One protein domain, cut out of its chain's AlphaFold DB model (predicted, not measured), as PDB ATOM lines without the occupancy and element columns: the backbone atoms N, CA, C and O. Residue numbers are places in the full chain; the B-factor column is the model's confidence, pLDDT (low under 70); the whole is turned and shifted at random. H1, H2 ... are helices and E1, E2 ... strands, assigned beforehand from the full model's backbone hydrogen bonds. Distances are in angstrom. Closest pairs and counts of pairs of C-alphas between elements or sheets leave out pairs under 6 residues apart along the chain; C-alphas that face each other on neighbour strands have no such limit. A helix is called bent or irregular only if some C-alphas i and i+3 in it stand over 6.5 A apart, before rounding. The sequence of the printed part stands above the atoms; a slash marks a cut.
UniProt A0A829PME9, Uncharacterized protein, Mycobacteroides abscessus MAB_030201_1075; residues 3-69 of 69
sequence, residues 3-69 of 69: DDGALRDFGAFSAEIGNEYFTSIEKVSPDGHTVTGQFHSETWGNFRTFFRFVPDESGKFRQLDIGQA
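AT A GLANCE: This is residues 3 to 69 of the 69 residues of an uncharacterized protein of Mycobacteroides abscessus MAB_030201_1075 (UniProt A0A829PME9). One strongly twisted sheet of four strands, E1 to E4, the first three of them bent, makes the body, its chain folding back and forth through three hairpins, while the short helix H1 is set off from the sheet. Residues 3 to 9, a stretch with no named element, lead into H1. The printed part has 67 residues, with H1 first and then E1, E2, E3 and E4, which lie in that same order across an antiparallel sheet. The class is mostly strand, and the whole is compact, with a radius of gyration of the C-alphas of 12.3 A and spans of 36 by 28 by 20 A.

IN THESE COORDINATES: Start with the longest strand, E3, residues 45 to 55: find C-alpha 45 at (86.681, 106.943, 134.514) and go 28.9 A to C-alpha 55 at (96.690, 133.927, 131.518). Before it come E2, residues 34 to 41, 18.9 A long, and E1, residues 21 to 28, 15.5 A long. After it comes E4, residues 61 to 68, 20.5 A long, which ends at C-alpha 68 at (88.396, 117.939, 142.021). Look for bends of 82 degrees at residue 24 in E1, 72 degrees at residue 38 in E2 and 66 degrees at residue 48 in E3. The helix H1, residues 10 to 16, is 10.0 A long.

HOW THE PARTS SIT: E1, E2, E3 and E4 form a meander, each strand the antiparallel neighbour of the one before. In the hairpin of E2 and E3, at 144 degrees between directions, look at C-alphas 36 and 50, which face each other at 4.2 A, and at N 39 and O 47, within hydrogen-bond range at 2.8 A. On E3's other side is E4, in a hairpin at 150 degrees; C-alphas 55 and 61 face each other at 4.1 A, and N 52 and O 65 are 2.8 A apart, within hydrogen-bond range. E1 and E2 make a hairpin at 159 degrees; C-alphas 22 and 39 face each other at 4.3 A, with N 23 and O 38 within hydrogen-bond range at 2.8 A. E1 and E4 are the edge strands and stay apart. H1 is not on the sheet and is apart from E2, E3 and E4. In H1 every O i to N i+4 pair is within hydrogen-bond range.

THE WHOLE: The two C-alphas farthest apart are those of Gly 45 and Glu 57, at 35.6 A. The printed part runs from residue 3 to residue 69, the chain's last, with no cut, and the four links between named elements are tight. The mean pLDDT of the printed part is 86.7; residue 3, residue 10 and residues 13 to 18 are under 70.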
ATOM      1  N   ASP A   3      97.737 119.489 139.396       69.56
ATOM      2  CA  ASP A   3      96.681 118.484 139.493       69.56
ATOM      3  C   ASP A   3      96.390 118.271 140.979       69.56
ATOM      4  O   ASP A   3      97.305 117.945 141.739       69.56
ATOM      5  N   ASP A   4      95.185 118.622 141.424       74.38
ATOM      6  CA  ASP A   4      94.805 118.681 142.845       74.38
ATOM      7  C   ASP A   4      95.804 119.473 143.721       74.38
ATOM      8  O   ASP A   4      96.049 119.183 144.892       74.38
ATOM      9  N   GLY A   5      96.411 120.513 143.138       70.94
ATOM     10  CA  GLY A   5      97.391 121.376 143.805       70.94
ATOM     11  C   GLY A   5      98.829 120.839 143.827       70.94
ATOM     12  O   GLY A   5      99.731 121.573 144.234       70.94
ATOM     13  N   ALA A   6      99.083 119.620 143.344       80.19
ATOM     14  CA  ALA A   6     100.435 119.100 143.160       80.19
ATOM     15  C   ALA A   6     101.026 119.585 141.831       80.19
ATOM     16  O   ALA A   6     100.367 119.539 140.792       80.19
ATOM     17  N   LEU A   7     102.285 120.040 141.844       80.50
ATOM     18  CA  LEU A   7     102.972 120.437 140.614       80.50
ATOM     19  C   LEU A   7     103.165 119.208 139.717       80.50
ATOM     20  O   LEU A   7     103.780 118.225 140.130       80.50
ATOM     21  N   ARG A   8     102.680 119.292 138.479       76.56
ATOM     22  CA  ARG A   8     102.856 118.258 137.454       76.56
ATOM     23  C   ARG A   8     103.561 118.824 136.230       76.56
ATOM     24  O   ARG A   8     103.384 119.999 135.870       76.56
ATOM     25  N   ASP A   9     104.356 117.965 135.597       78.12
ATOM     26  CA  ASP A   9     104.968 118.264 134.309       78.12
ATOM     27  C   ASP A   9     103.879 118.353 133.238       78.12
ATOM     28  O   ASP A   9     103.062 117.446 133.076       78.12
ATOM     29  N   PHE A  10     103.856 119.482 132.532       69.31
ATOM     30  CA  PHE A  10     102.829 119.744 131.531       69.31
ATOM     31  C   PHE A  10     102.980 118.838 130.307       69.31
ATOM     32  O   PHE A  10     101.975 118.396 129.758       69.31
ATOM     33  N   GLY A  11     104.219 118.554 129.895       71.62
ATOM     34  CA  GLY A  11     104.516 117.730 128.729       71.62
ATOM     35  C   GLY A  11     104.086 116.283 128.942       71.62
ATOM     36  O   GLY A  11     103.378 115.733 128.101       71.62
ATOM     37  N   ALA A  12     104.433 115.703 130.092       71.12
ATOM     38  CA  ALA A  12     104.025 114.351 130.464       71.12
ATOM     39  C   ALA A  12     102.497 114.216 130.529       71.12
ATOM     40  O   ALA A  12     101.933 113.327 129.899       71.12
ATOM     41  N   PHE A  13     101.816 115.150 131.197       69.12
ATOM     42  CA  PHE A  13     100.355 115.153 131.251       69.12
ATOM     43  C   PHE A  13      99.722 115.303 129.865       69.12
ATOM     44  O   PHE A  13      98.793 114.580 129.535       69.12
ATOM     45  N   SER A  14     100.233 116.203 129.020       66.81
ATOM     46  CA  SER A  14      99.706 116.386 127.660       66.81
ATOM     47  C   SER A  14      99.930 115.180 126.743       66.81
ATOM     48  O   SER A  14      99.274 115.075 125.717       66.81
ATOM     49  N   ALA A  15     100.867 114.292 127.089       68.19
ATOM     50  CA  ALA A  15     101.082 113.037 126.379       68.19
ATOM     51  C   ALA A  15     100.159 111.914 126.884       68.19
ATOM     52  O   ALA A  15      99.864 110.990 126.131       68.19
ATOM     53  N   GLU A  16      99.715 111.992 128.142       66.88
ATOM     54  CA  GLU A  16      98.712 111.092 128.727       66.88
ATOM     55  C   GLU A  16      97.284 111.516 128.367       66.88
ATOM     56  O   GLU A  16      96.413 110.659 128.258       66.88
ATOM     57  N   ILE A  17      97.072 112.815 128.134       65.50
ATOM     58  CA  ILE A  17      95.777 113.385 127.783       65.50
ATOM     59  C   ILE A  17      95.644 113.494 126.267       65.50
ATOM     60  O   ILE A  17      96.350 114.264 125.616       65.50
ATOM     61  N   GLY A  18      94.703 112.755 125.696       68.19
ATOM     62  CA  GLY A  18      94.481 112.726 124.248       68.19
ATOM     63  C   GLY A  18      93.103 112.238 123.822       68.19
ATOM     64  O   GLY A  18      92.638 112.616 122.746       68.19
ATOM     65  N   ASN A  19      92.430 111.462 124.675       79.94
ATOM     66  CA  ASN A  19      91.085 110.938 124.428       79.94
ATOM     67  C   ASN A  19      90.062 111.432 125.459       79.94
ATOM     68  O   ASN A  19      88.884 111.100 125.357       79.94
ATOM     69  N   GLU A  20      90.485 112.201 126.460       87.19
ATOM     70  CA  GLU A  20      89.624 112.694 127.524       87.19
ATOM     71  C   GLU A  20      88.848 113.948 127.123       87.19
ATOM     72  O   GLU A  20      89.343 114.824 126.410       87.19
ATOM     73  N   TYR A  21      87.613 114.061 127.611       90.69
ATOM     74  CA  TYR A  21      86.732 115.177 127.276       90.69
ATOM     75  C   TYR A  21      85.693 115.448 128.359       90.69
ATOM     76  O   TYR A  21      85.274 114.566 129.111       90.69
ATOM     77  N   PHE A  22      85.213 116.692 128.393       93.56
ATOM     78  CA  PHE A  22      84.018 117.030 129.153       93.56
ATOM     79  C   PHE A  22      82.793 116.381 128.504       93.56
ATOM     80  O   PHE A  22      82.482 116.637 127.342       93.56
ATOM     81  N   THR A  23      82.076 115.561 129.266       95.88
ATOM     82  CA  THR A  23      80.774 115.003 128.868       95.88
ATOM     83  C   THR A  23      79.639 115.986 129.148       95.88
ATOM     84  O   THR A  23      78.612 115.955 128.471       95.88
ATOM     85  N   SER A  24      79.829 116.893 130.109       96.88
ATOM     86  CA  SER A  24      78.932 118.016 130.365       96.88
ATOM     87  C   SER A  24      79.694 119.215 130.929       96.88
ATOM     88  O   SER A  24      80.683 119.061 131.644       96.88
ATOM     89  N   ILE A  25      79.208 120.418 130.620       97.31
ATOM     90  CA  ILE A  25      79.667 121.666 131.237       97.31
ATOM     91  C   ILE A  25      78.578 122.128 132.201       97.31
ATOM     92  O   ILE A  25      77.452 122.400 131.791       97.31
ATOM     93  N   GLU A  26      78.916 122.212 133.485       97.25
ATOM     94  CA  GLU A  26      78.004 122.646 134.548       97.25
ATOM     95  C   GLU A  26      78.104 124.153 134.787       97.25
ATOM     96  O   GLU A  26      77.100 124.831 135.000       97.25
ATOM     97  N   LYS A  27      79.331 124.685 134.778       97.06
ATOM     98  CA  LYS A  27      79.592 126.094 135.064       97.06
ATOM     99  C   LYS A  27      80.795 126.592 134.286       97.06
ATOM    100  O   LYS A  27      81.804 125.903 134.173       97.06
ATOM    101  N   VAL A  28      80.692 127.832 133.831       97.50
ATOM    102  CA  VAL A  28      81.821 128.622 133.342       97.50
ATOM    103  C   VAL A  28      81.901 129.884 134.198       97.50
ATOM    104  O   VAL A  28      80.866 130.470 134.535       97.50
ATOM    105  N   SER A  29      83.098 130.273 134.632       96.75
ATOM    106  CA  SER A  29      83.285 131.520 135.378       96.75
ATOM    107  C   SER A  29      82.997 132.742 134.490       96.75
ATOM    108  O   SER A  29      83.148 132.656 133.272       96.75
ATOM    109  N   PRO A  30      82.591 133.896 135.058       96.38
ATOM    110  CA  PRO A  30      82.260 135.085 134.264       96.38
ATOM    111  C   PRO A  30      83.403 135.606 133.383       96.38
ATOM    112  O   PRO A  30      83.146 136.215 132.351       96.38
ATOM    113  N   ASP A  31      84.653 135.366 133.784       93.81
ATOM    114  CA  ASP A  31      85.856 135.700 133.015       93.81
ATOM    115  C   ASP A  31      86.216 134.643 131.955       93.81
ATOM    116  O   ASP A  31      87.167 134.825 131.203       93.81
ATOM    117  N   GLY A  32      85.472 133.536 131.882       93.50
ATOM    118  CA  GLY A  32      85.690 132.449 130.928       93.50
ATOM    119  C   GLY A  32      86.895 131.559 131.238       93.50
ATOM    120  O   GLY A  32      87.162 130.622 130.490       93.50
ATOM    121  N   HIS A  33      87.620 131.813 132.327       95.25
ATOM    122  CA  HIS A  33      88.876 131.123 132.622       95.25
ATOM    123  C   HIS A  33      88.716 129.826 133.404       95.25
ATOM    124  O   HIS A  33      89.669 129.063 133.497       95.25
ATOM    125  N   THR A  34      87.552 129.561 133.992       96.38
ATOM    126  CA  THR A  34      87.294 128.327 134.736       96.38
ATOM    127  C   THR A  34      86.081 127.619 134.167       96.38
ATOM    128  O   THR A  34      85.002 128.204 134.091       96.38
ATOM    129  N   VAL A  35      86.248 126.347 133.822       96.88
ATOM    130  CA  VAL A  35      85.171 125.448 133.400       96.88
ATOM    131  C   VAL A  35      85.048 124.343 134.438       96.88
ATOM    132  O   VAL A  35      86.049 123.759 134.836       96.88
ATOM    133  N   THR A  36      83.833 124.055 134.884       97.31
ATOM    134  CA  THR A  36      83.524 122.949 135.797       97.31
ATOM    135  C   THR A  36      82.497 122.043 135.142       97.31
ATOM    136  O   THR A  36      81.527 122.533 134.554       97.31
ATOM    137  N   GLY A  37      82.687 120.733 135.248       97.00
ATOM    138  CA  GLY A  37      81.793 119.776 134.615       97.00
ATOM    139  C   GLY A  37      82.163 118.322 134.865       97.00
ATOM    140  O   GLY A  37      83.088 118.021 135.623       97.00
ATOM    141  N   GLN A  38      81.425 117.430 134.206       96.94
ATOM    142  CA  GLN A  38      81.731 116.004 134.182       96.94
ATOM    143  C   GLN A  38      82.777 115.737 133.108       96.94
ATOM    144  O   GLN A  38      82.599 116.117 131.950       96.94
ATOM    145  N   PHE A  39      83.849 115.060 133.484       93.88
ATOM    146  CA  PHE A  39      84.991 114.763 132.637       93.88
ATOM    147  C   PHE A  39      85.182 113.253 132.548       93.88
ATOM    148  O   PHE A  39      85.101 112.545 133.554       93.88
ATOM    149  N   HIS A  40      85.374 112.765 131.328       92.75
ATOM    150  CA  HIS A  40      85.649 111.366 131.047       92.75
ATOM    151  C   HIS A  40      87.146 111.179 130.843       92.75
ATOM    152  O   HIS A  40      87.713 111.795 129.944       92.75
ATOM    153  N   SER A  41      87.757 110.304 131.642       86.75
ATOM    154  CA  SER A  41      89.101 109.786 131.413       86.75
ATOM    155  C   SER A  41      89.069 108.288 131.160       86.75
ATOM    156  O   SER A  41      88.424 107.545 131.901       86.75
ATOM    157  N   GLU A  42      89.826 107.826 130.164       83.75
ATOM    158  CA  GLU A  42      90.025 106.389 129.950       83.75
ATOM    159  C   GLU A  42      90.760 105.737 131.133       83.75
ATOM    160  O   GLU A  42      90.530 104.568 131.437       83.75
ATOM    161  N   THR A  43      91.594 106.504 131.843       82.06
ATOM    162  CA  THR A  43      92.409 106.007 132.959       82.06
ATOM    163  C   THR A  43      91.649 106.017 134.286       82.06
ATOM    164  O   THR A  43      91.730 105.058 135.053       82.06
ATOM    165  N   TRP A  44      90.901 107.088 134.575       82.31
ATOM    166  CA  TRP A  44      90.259 107.295 135.886       82.31
ATOM    167  C   TRP A  44      88.727 107.208 135.862       82.31
ATOM    168  O   TRP A  44      88.084 107.304 136.906       82.31
ATOM    169  N   GLY A  45      88.127 106.992 134.692       89.25
ATOM    170  CA  GLY A  45      86.681 106.943 134.514       89.25
ATOM    171  C   GLY A  45      86.031 108.327 134.495       89.25
ATOM    172  O   GLY A  45      86.649 109.325 134.130       89.25
ATOM    173  N   ASN A  46      84.748 108.376 134.858       92.38
ATOM    174  CA  ASN A  46      83.970 109.614 134.884       92.38
ATOM    175  C   ASN A  46      84.045 110.272 136.254       92.38
ATOM    176  O   ASN A  46      83.710 109.646 137.261       92.38
ATOM    177  N   PHE A  47      84.404 111.549 136.284       92.94
ATOM    178  CA  PHE A  47      84.444 112.321 137.516       92.94
ATOM    179  C   PHE A  47      84.160 113.798 137.265       92.94
ATOM    180  O   PHE A  47      84.257 114.307 136.150       92.94
ATOM    181  N   ARG A  48      83.808 114.498 138.339       95.06
ATOM    182  CA  ARG A  48      83.588 115.939 138.323       95.06
ATOM    183  C   ARG A  48      84.897 116.672 138.599       95.06
ATOM    184  O   ARG A  48      85.586 116.358 139.568       95.06
ATOM    185  N   THR A  49      85.222 117.660 137.778       94.69
ATOM    186  CA  THR A  49      86.471 118.429 137.890       94.69
ATOM    187  C   THR A  49      86.280 119.868 137.427       94.69
ATOM    188  O   THR A  49      85.287 120.201 136.768       94.69
ATOM    189  N   PHE A  50      87.228 120.733 137.782       95.25
ATOM    190  CA  PHE A  50      87.379 122.048 137.183       95.25
ATOM    191  C   PHE A  50      88.715 122.163 136.454       95.25
ATOM    192  O   PHE A  50      89.730 121.627 136.888       95.25
ATOM    193  N   PHE A  51      88.701 122.913 135.359       94.00
ATOM    194  CA  PHE A  51      89.883 123.341 134.624       94.00
ATOM    195  C   PHE A  51      89.947 124.860 134.728       94.00
ATOM    196  O   PHE A  51      88.985 125.536 134.353       94.00
ATOM    197  N   ARG A  52      91.052 125.403 135.242       94.75
ATOM    198  CA  ARG A  52      91.306 126.843 135.337       94.75
ATOM    199  C   ARG A  52      92.516 127.236 134.499       94.75
ATOM    200  O   ARG A  52      93.640 126.831 134.780       94.75
ATOM    201  N   PHE A  53      92.279 128.075 133.504       93.31
ATOM    202  CA  PHE A  53      93.289 128.653 132.630       93.31
ATOM    203  C   PHE A  53      93.806 129.953 133.243       93.31
ATOM    204  O   PHE A  53      93.040 130.876 133.503       93.31
ATOM    205  N   VAL A  54      95.112 130.037 133.483       92.62
ATOM    206  CA  VAL A  54      95.748 131.218 134.074       92.62
ATOM    207  C   VAL A  54      96.510 131.964 132.978       92.62
ATOM    208  O   VAL A  54      97.578 131.495 132.557       92.62
ATOM    209  N   PRO A  55      95.985 133.100 132.484       91.12
ATOM    210  CA  PRO A  55      96.690 133.927 131.518       91.12
ATOM    211  C   PRO A  55      97.885 134.655 132.150       91.12
ATOM    212  O   PRO A  55      97.929 134.911 133.356       91.12
ATOM    213  N   ASP A  56      98.871 134.973 131.320       90.38
ATOM    214  CA  ASP A  56      99.931 135.931 131.606       90.38
ATOM    215  C   ASP A  56      99.545 137.347 131.145       90.38
ATOM    216  O   ASP A  56      98.464 137.583 130.602       90.38
ATOM    217  N   GLU A  57     100.451 138.302 131.352       91.44
ATOM    218  CA  GLU A  57     100.264 139.705 130.960       91.44
ATOM    219  C   GLU A  57     100.126 139.903 129.438       91.44
ATOM    220  O   GLU A  57      99.605 140.924 128.998       91.44
ATOM    221  N   SER A  58     100.554 138.929 128.625       92.56
ATOM    222  CA  SER A  58     100.385 138.940 127.164       92.56
ATOM    223  C   SER A  58      99.040 138.362 126.707       92.56
ATOM    224  O   SER A  58      98.731 138.392 125.515       92.56
ATOM    225  N   GLY A  59      98.239 137.832 127.640       86.31
ATOM    226  CA  GLY A  59      96.972 137.159 127.363       86.31
ATOM    227  C   GLY A  59      97.123 135.697 126.931       86.31
ATOM    228  O   GLY A  59      96.131 135.072 126.560       86.31
ATOM    229  N   LYS A  60      98.334 135.126 126.977       90.38
ATOM    230  CA  LYS A  60      98.554 133.694 126.734       90.38
ATOM    231  C   LYS A  60      98.378 132.911 128.023       90.38
ATOM    232  O   LYS A  60      98.759 133.376 129.089       90.38
ATOM    233  N   PHE A  61      97.859 131.691 127.948       86.81
ATOM    234  CA  PHE A  61      97.776 130.831 129.127       86.81
ATOM    235  C   PHE A  61      99.163 130.315 129.508       86.81
ATOM    236  O   PHE A  61      99.769 129.552 128.758       86.81
ATOM    237  N   ARG A  62      99.663 130.714 130.683       87.50
ATOM    238  CA  ARG A  62     100.936 130.202 131.223       87.50
ATOM    239  C   ARG A  62     100.761 128.938 132.054       87.50
ATOM    240  O   ARG A  62     101.732 128.232 132.312       87.50
ATOM    241  N   GLN A  63      99.548 128.686 132.540       87.69
ATOM    242  CA  GLN A  63      99.271 127.599 133.468       87.69
ATOM    243  C   GLN A  63      97.830 127.114 133.322       87.69
ATOM    244  O   GLN A  63      96.911 127.894 133.081       87.69
ATOM    245  N   LEU A  64      97.671 125.803 133.467       89.44
ATOM    246  CA  LEU A  64      96.402 125.116 133.625       89.44
ATOM    247  C   LEU A  64      96.409 124.481 135.017       89.44
ATOM    248  O   LEU A  64      97.358 123.760 135.353       89.44
ATOM    249  N   ASP A  65      95.372 124.769 135.794       90.19
ATOM    250  CA  ASP A  65      95.099 124.107 137.064       90.19
ATOM    251  C   ASP A  65      93.908 123.179 136.882       90.19
ATOM    252  O   ASP A  65      92.859 123.599 136.388       90.19
ATOM    253  N   ILE A  66      94.074 121.934 137.302       89.94
ATOM    254  CA  ILE A  66      93.033 120.918 137.313       89.94
ATOM    255  C   ILE A  66      92.843 120.498 138.759       89.94
ATOM    256  O   ILE A  66      93.809 120.383 139.519       89.94
ATOM    257  N   GLY A  67      91.594 120.305 139.154       86.56
ATOM    258  CA  GLY A  67      91.321 119.738 140.459       86.56
ATOM    259  C   GLY A  67      89.915 119.201 140.595       86.56
ATOM    260  O   GLY A  67      89.030 119.457 139.768       86.56
ATOM    261  N   GLN A  68      89.709 118.438 141.655       82.44
ATOM    262  CA  GLN A  68      88.396 117.939 142.021       82.44
ATOM    263  C   GLN A  68      87.469 119.102 142.426       82.44
ATOM    264  O   GLN A  68      87.881 120.027 143.130       82.44
ATOM    265  N   ALA A  69      86.223 119.074 141.939       71.12
ATOM    266  CA  ALA A  69      85.242 120.157 142.096       71.12
ATOM    267  C   ALA A  69      84.068 119.805 143.010       71.12
ATOM    268  O   ALA A  69      83.548 118.668 142.906       71.12
TER     269      ALA A  69